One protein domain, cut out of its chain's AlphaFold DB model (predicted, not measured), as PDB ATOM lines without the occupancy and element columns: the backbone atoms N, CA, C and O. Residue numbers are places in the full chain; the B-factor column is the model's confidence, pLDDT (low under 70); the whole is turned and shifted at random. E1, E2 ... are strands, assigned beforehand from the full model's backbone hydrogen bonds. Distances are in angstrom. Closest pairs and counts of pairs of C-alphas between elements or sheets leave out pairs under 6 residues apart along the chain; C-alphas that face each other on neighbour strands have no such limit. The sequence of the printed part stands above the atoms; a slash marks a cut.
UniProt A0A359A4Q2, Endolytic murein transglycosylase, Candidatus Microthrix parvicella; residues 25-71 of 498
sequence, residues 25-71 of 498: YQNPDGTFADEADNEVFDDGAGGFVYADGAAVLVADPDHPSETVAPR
ATOM      1  N   TYR A  25     241.241 215.231 187.175       76.31
ATOM      2  CA  TYR A  25     241.229 213.829 187.573       76.31
ATOM      3  C   TYR A  25     242.633 213.364 187.929       76.31
ATOM      4  O   TYR A  25     243.601 213.735 187.267       76.31
ATOM      5  N   GLN A  26     242.746 212.510 188.948       80.06
ATOM      6  CA  GLN A  26     243.995 211.815 189.251       80.06
ATOM      7  C   GLN A  26     244.017 210.448 188.562       80.06
ATOM      8  O   GLN A  26     243.132 209.612 188.776       80.06
ATOM      9  N   ASN A  27     245.050 210.220 187.757       75.00
ATOM     10  CA  ASN A  27     245.328 208.948 187.108       75.00
ATOM     11  C   ASN A  27     245.904 207.925 188.112       75.00
ATOM     12  O   ASN A  27     246.500 208.310 189.125       75.00
ATOM     13  N   PRO A  28     245.802 206.611 187.832       68.25
ATOM     14  CA  PRO A  28     246.316 205.560 188.720       68.25
ATOM     15  C   PRO A  28     247.830 205.615 188.975       68.25
ATOM     16  O   PRO A  28     248.306 205.133 190.002       68.25
ATOM     17  N   ASP A  29     248.594 206.194 188.047       73.31
ATOM     18  CA  ASP A  29     250.039 206.393 188.173       73.31
ATOM     19  C   ASP A  29     250.420 207.623 189.023       73.31
ATOM     20  O   ASP A  29     251.603 207.852 189.285       73.31
ATOM     21  N   GLY A  30     249.424 208.377 189.500       74.94
ATOM     22  CA  GLY A  30     249.578 209.558 190.343       74.94
ATOM     23  C   GLY A  30     249.675 210.883 189.584       74.94
ATOM     24  O   GLY A  30     249.786 211.915 190.242       74.94
ATOM     25  N   THR A  31     249.626 210.870 188.247       82.25
ATOM     26  CA  THR A  31     249.557 212.088 187.417       82.25
ATOM     27  C   THR A  31     248.148 212.688 187.411       82.25
ATOM     28  O   THR A  31     247.188 212.021 187.804       82.25
ATOM     29  N   PHE A  32     248.006 213.944 186.980       82.69
ATOM     30  CA  PHE A  32     246.711 214.620 186.896       82.69
ATOM     31  C   PHE A  32     246.399 215.026 185.454       82.69
ATOM     32  O   PHE A  32     247.297 215.400 184.698       82.69
ATOM     33  N   ALA A  33     245.127 214.954 185.071       80.94
ATOM     34  CA  ALA A  33     244.652 215.373 183.756       80.94
ATOM     35  C   ALA A  33     243.297 216.084 183.850       80.94
ATOM     36  O   ALA A  33     242.539 215.852 184.791       80.94
ATOM     37  N   ASP A  34     242.989 216.943 182.882       81.38
ATOM     38  CA  ASP A  34     241.659 217.540 182.747       81.38
ATOM     39  C   ASP A  34     240.645 216.572 182.091       81.38
ATOM     40  O   ASP A  34     240.976 215.463 181.670       81.38
ATOM     41  N   GLU A  35     239.383 216.994 181.990       70.31
ATOM     42  CA  GLU A  35     238.303 216.246 181.316       70.31
ATOM     43  C   GLU A  35     238.522 216.027 179.801       70.31
ATOM     44  O   GLU A  35     237.802 215.235 179.189       70.31
ATOM     45  N   ALA A  36     239.515 216.683 179.194       73.88
ATOM     46  CA  ALA A  36     239.931 216.501 177.805       73.88
ATOM     47  C   ALA A  36     241.242 215.693 177.664       73.88
ATOM     48  O   ALA A  36     241.799 215.638 176.566       73.88
ATOM     49  N   ASP A  37     241.706 215.045 178.741       73.06
ATOM     50  CA  ASP A  37     242.953 214.273 178.830       73.06
ATOM     51  C   ASP A  37     244.244 215.092 178.628       73.06
ATOM     52  O   ASP A  37     245.303 214.534 178.323       73.06
ATOM     53  N   ASN A  38     244.202 216.411 178.833       79.88
ATOM     54  CA  ASN A  38     245.412 217.229 178.877       79.88
ATOM     55  C   ASN A  38     246.100 217.077 180.236       79.88
ATOM     56  O   ASN A  38     245.458 217.174 181.279       79.88
ATOM     57  N   GLU A  39     247.418 216.882 180.224       83.19
ATOM     58  CA  GLU A  39     248.217 216.747 181.444       83.19
ATOM     59  C   GLU A  39     248.285 218.079 182.205       83.19
ATOM     60  O   GLU A  39     248.601 219.131 181.634       83.19
ATOM     61  N   VAL A  40     248.004 218.020 183.505       84.25
ATOM     62  CA  VAL A  40     248.057 219.164 184.419       84.25
ATOM     63  C   VAL A  40     248.916 218.827 185.633       84.25
ATOM     64  O   VAL A  40     249.029 217.675 186.052       84.25
ATOM     65  N   PHE A  41     249.548 219.846 186.205       84.25
ATOM     66  CA  PHE A  41     250.518 219.708 187.286       84.25
ATOM     67  C   PHE A  41     250.028 220.449 188.526       84.25
ATOM     68  O   PHE A  41     249.584 221.590 188.423       84.25
ATOM     69  N   ASP A  42     250.127 219.809 189.692       80.88
ATOM     70  CA  ASP A  42     249.900 220.453 190.991       80.88
ATOM     71  C   ASP A  42     251.010 221.491 191.238       80.88
ATOM     72  O   ASP A  42     252.203 221.173 191.169       80.88
ATOM     73  N   ASP A  43     250.622 222.739 191.496       79.00
ATOM     74  CA  ASP A  43     251.547 223.850 191.735       79.00
ATOM     75  C   ASP A  43     252.150 223.855 193.157       79.00
ATOM     76  O   ASP A  43     253.037 224.659 193.465       79.00
ATOM     77  N   GLY A  44     251.704 222.943 194.030       70.94
ATOM     78  CA  GLY A  44     252.148 222.798 195.416       70.94
ATOM     79  C   GLY A  44     251.574 223.842 196.382       70.94
ATOM     80  O   GLY A  44     251.889 223.800 197.576       70.94
ATOM     81  N   ALA A  45     250.743 224.765 195.892       68.44
ATOM     82  CA  ALA A  45     250.022 225.783 196.652       68.44
ATOM     83  C   ALA A  45     248.502 225.525 196.695       68.44
ATOM     84  O   ALA A  45     247.771 226.308 197.304       68.44
ATOM     85  N   GLY A  46     248.045 224.407 196.119       65.44
ATOM     86  CA  GLY A  46     246.639 224.009 196.056       65.44
ATOM     87  C   GLY A  46     245.958 224.344 194.726       65.44
ATOM     88  O   GLY A  46     244.738 224.251 194.652       65.44
ATOM     89  N   GLY A  47     246.714 224.735 193.697       74.25
ATOM     90  CA  GLY A  47     246.231 224.977 192.340       74.25
ATOM     91  C   GLY A  47     246.813 223.993 191.322       74.25
ATOM     92  O   GLY A  47     247.729 223.224 191.612       74.25
ATOM     93  N   PHE A  48     246.276 224.023 190.102       81.62
ATOM     94  CA  PHE A  48     246.775 223.229 188.977       81.62
ATOM     95  C   PHE A  48     247.211 224.144 187.832       81.62
ATOM     96  O   PHE A  48     246.607 225.193 187.602       81.62
ATOM     97  N   VAL A  49     248.248 223.746 187.098       83.69
ATOM     98  CA  VAL A  49     248.774 224.470 185.931       83.69
ATOM     99  C   VAL A  49     249.006 223.530 184.751       83.69
ATOM    100  O   VAL A  49     249.321 222.353 184.929       83.69
ATOM    101  N   TYR A  50     248.896 224.050 183.534       84.31
ATOM    102  CA  TYR A  50     249.351 223.359 182.328       84.31
ATOM    103  C   TYR A  50     250.879 223.435 182.187       84.31
ATOM    104  O   TYR A  50     251.554 224.230 182.845       84.31
ATOM    105  N   ALA A  51     251.441 222.623 181.287       77.06
ATOM    106  CA  ALA A  51     252.887 222.555 181.042       77.06
ATOM    107  C   ALA A  51     253.527 223.894 180.613       77.06
ATOM    108  O   ALA A  51     254.725 224.095 180.806       77.06
ATOM    109  N   ASP A  52     252.750 224.798 180.014       77.38
ATOM    110  CA  ASP A  52     253.180 226.140 179.604       77.38
ATOM    111  C   ASP A  52     253.085 227.187 180.732       77.38
ATOM    112  O   ASP A  52     253.454 228.345 180.531       77.38
ATOM    113  N   GLY A  53     252.645 226.777 181.927       73.12
ATOM    114  CA  GLY A  53     252.497 227.621 183.108       73.12
ATOM    115  C   GLY A  53     251.144 228.326 183.218       73.12
ATOM    116  O   GLY A  53     250.961 229.112 184.148       73.12
ATOM    117  N   ALA A  54     250.195 228.068 182.310       76.25
ATOM    118  CA  ALA A  54     248.848 228.620 182.416       76.25
ATOM    119  C   ALA A  54     248.084 227.993 183.595       76.25
ATOM    120  O   ALA A  54     248.045 226.772 183.740       76.25
ATOM    121  N   ALA A  55     247.456 228.828 184.428       75.31
ATOM    122  CA  ALA A  55     246.657 228.368 185.561       75.31
ATOM    123  C   ALA A  55     245.359 227.690 185.098       75.31
ATOM    124  O   ALA A  55     244.639 228.205 184.239       75.31
ATOM    125  N   VAL A  56     245.048 226.547 185.703       74.56
ATOM    126  CA  VAL A  56     243.785 225.832 185.522       74.56
ATOM    127  C   VAL A  56     242.767 226.423 186.495       74.56
ATOM    128  O   VAL A  56     242.952 226.396 187.710       74.56
ATOM    129  N   LEU A  57     241.667 226.957 185.962       72.75
ATOM    130  CA  LEU A  57     240.526 227.389 186.767       72.75
ATOM    131  C   LEU A  57     239.745 226.152 187.223       72.75
ATOM    132  O   LEU A  57     239.059 225.518 186.425       72.75
ATOM    133  N   VAL A  58     239.867 225.804 188.501       65.69
ATOM    134  CA  VAL A  58     239.177 224.655 189.110       65.69
ATOM    135  C   VAL A  58     237.789 225.065 189.612       65.69
ATOM    136  O   VAL A  58     237.581 226.203 190.030       65.69
ATOM    137  N   ALA A  59     236.826 224.138 189.579       59.00
ATOM    138  CA  ALA A  59     235.415 224.422 189.874       59.00
ATOM    139  C   ALA A  59     235.109 224.899 191.306       59.00
ATOM    140  O   ALA A  59     234.117 225.601 191.503       59.00
ATOM    141  N   ASP A  60     235.953 224.554 192.277       65.50
ATOM    142  CA  ASP A  60     235.892 225.050 193.653       65.50
ATOM    143  C   ASP A  60     237.318 225.405 194.116       65.50
ATOM    144  O   ASP A  60     238.096 224.509 194.462       65.50
ATOM    145  N   PRO A  61     237.705 226.693 194.061       60.22
ATOM    146  CA  PRO A  61     239.052 227.128 194.420       60.22
ATOM    147  C   PRO A  61     239.317 227.104 195.934       60.22
ATOM    148  O   PRO A  61     240.479 227.105 196.335       60.22
ATOM    149  N   ASP A  62     238.280 227.055 196.776       60.69
ATOM    150  CA  ASP A  62     238.435 227.036 198.236       60.69
ATOM    151  C   ASP A  62     238.674 225.609 198.777       60.69
ATOM    152  O   ASP A  62     239.198 225.447 199.884       60.69
ATOM    153  N   HIS A  63     238.336 224.567 198.000       58.34
ATOM    154  CA  HIS A  63     238.486 223.150 198.376       58.34
ATOM    155  C   HIS A  63     239.107 222.283 197.252       58.34
ATOM    156  O   HIS A  63     238.501 221.307 196.801       58.34
ATOM    157  N   PRO A  64     240.353 222.559 196.819       59.06
ATOM    158  CA  PRO A  64     240.969 221.931 195.642       59.06
ATOM    159  C   PRO A  64     241.225 220.419 195.773       59.06
ATOM    160  O   PRO A  64     241.368 219.715 194.781       59.06
ATOM    161  N   SER A  65     241.263 219.873 196.990       59.44
ATOM    162  CA  SER A  65     241.370 218.422 197.194       59.44
ATOM    163  C   SER A  65     240.062 217.672 196.927       59.44
ATOM    164  O   SER A  65     240.090 216.458 196.754       59.44
ATOM    165  N   GLU A  66     238.917 218.364 196.950       59.19
ATOM    166  CA  GLU A  66     237.602 217.774 196.661       59.19
ATOM    167  C   GLU A  66     237.247 217.863 195.168       59.19
ATOM    168  O   GLU A  66     236.393 217.112 194.701       59.19
ATOM    169  N   THR A  67     237.928 218.729 194.405       63.47
ATOM    170  CA  THR A  67     237.760 218.867 192.947       63.47
ATOM    171  C   THR A  67     238.561 217.849 192.139       63.47
ATOM    172  O   THR A  67     238.305 217.703 190.944       63.47
ATOM    173  N   VAL A  68     239.480 217.117 192.780       65.44
ATOM    174  CA  VAL A  68     240.229 216.015 192.171       65.44
ATOM    175  C   VAL A  68     239.465 214.707 192.345       65.44
ATOM    176  O   VAL A  68     239.437 214.124 193.432       65.44
ATOM    177  N   ALA A  69     238.868 214.210 191.264       63.03
ATOM    178  CA  ALA A  69     238.199 212.914 191.270       63.03
ATOM    179  C   ALA A  69     239.173 211.777 190.891       63.03
ATOM    180  O   ALA A  69     239.998 211.945 189.987       63.03
ATOM    181  N   PRO A  70     239.097 210.594 191.533       55.81
ATOM    182  CA  PRO A  70     239.830 209.425 191.059       55.81
ATOM    183  C   PRO A  70     239.263 208.985 189.706       55.81
ATOM    184  O   PRO A  70     238.047 208.835 189.559       55.81
ATOM    185  N   ARG A  71     240.134 208.756 188.718       57.72
ATOM    186  CA  ARG A  71     239.710 208.226 187.419       57.72
ATOM    187  C   ARG A  71     239.250 206.774 187.597       57.72
ATOM    188  O   ARG A  71     240.017 205.933 188.062       57.72
TER     189      ARG A  71
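AT A GLANCE: This is residues 25 to 71 of the 498 residues of the protein "Endolytic murein transglycosylase" of Candidatus Microthrix parvicella (UniProt A0A359A4Q2). There is little regular structure: a small meander of three short strands, E1, E2 and E3, each the antiparallel neighbour of the one before, with a long loop leading off to a lone short strand, E4, near E1. The printed part has 47 residues, no named helix and four strands in the order E1 E2 E3 E4; it is all strand, though these hold only 13 residues. It is compact, with a radius of gyration of the C-alphas of 9.8 A, and spans 25 by 24 by 19 A.

HOW THE PARTS SIT: E1, residues 32 to 34, and E2, residues 39 to 42, form a hairpin, with N 40 and O 32 3.0 A apart. E2 and E3, residues 48 to 50, form another, with N 41 and O 49 at 2.8 A. E4, residues 68 to 70, pairs with no named strand; it is near E1 and apart from E2 and E3.

IN THESE COORDINATES: E1 begins at C-alpha 32 (246.711, 214.620, 186.896). E2 is 10.4 A long. E4 ends at C-alpha 70 (239.830, 209.425, 191.059).

THE WHOLE: The printed part has no cut. The link from E3 to E4 is long, 17 residues. Residues 28, 45 to 46 and 58 to 71 have pLDDT under 70.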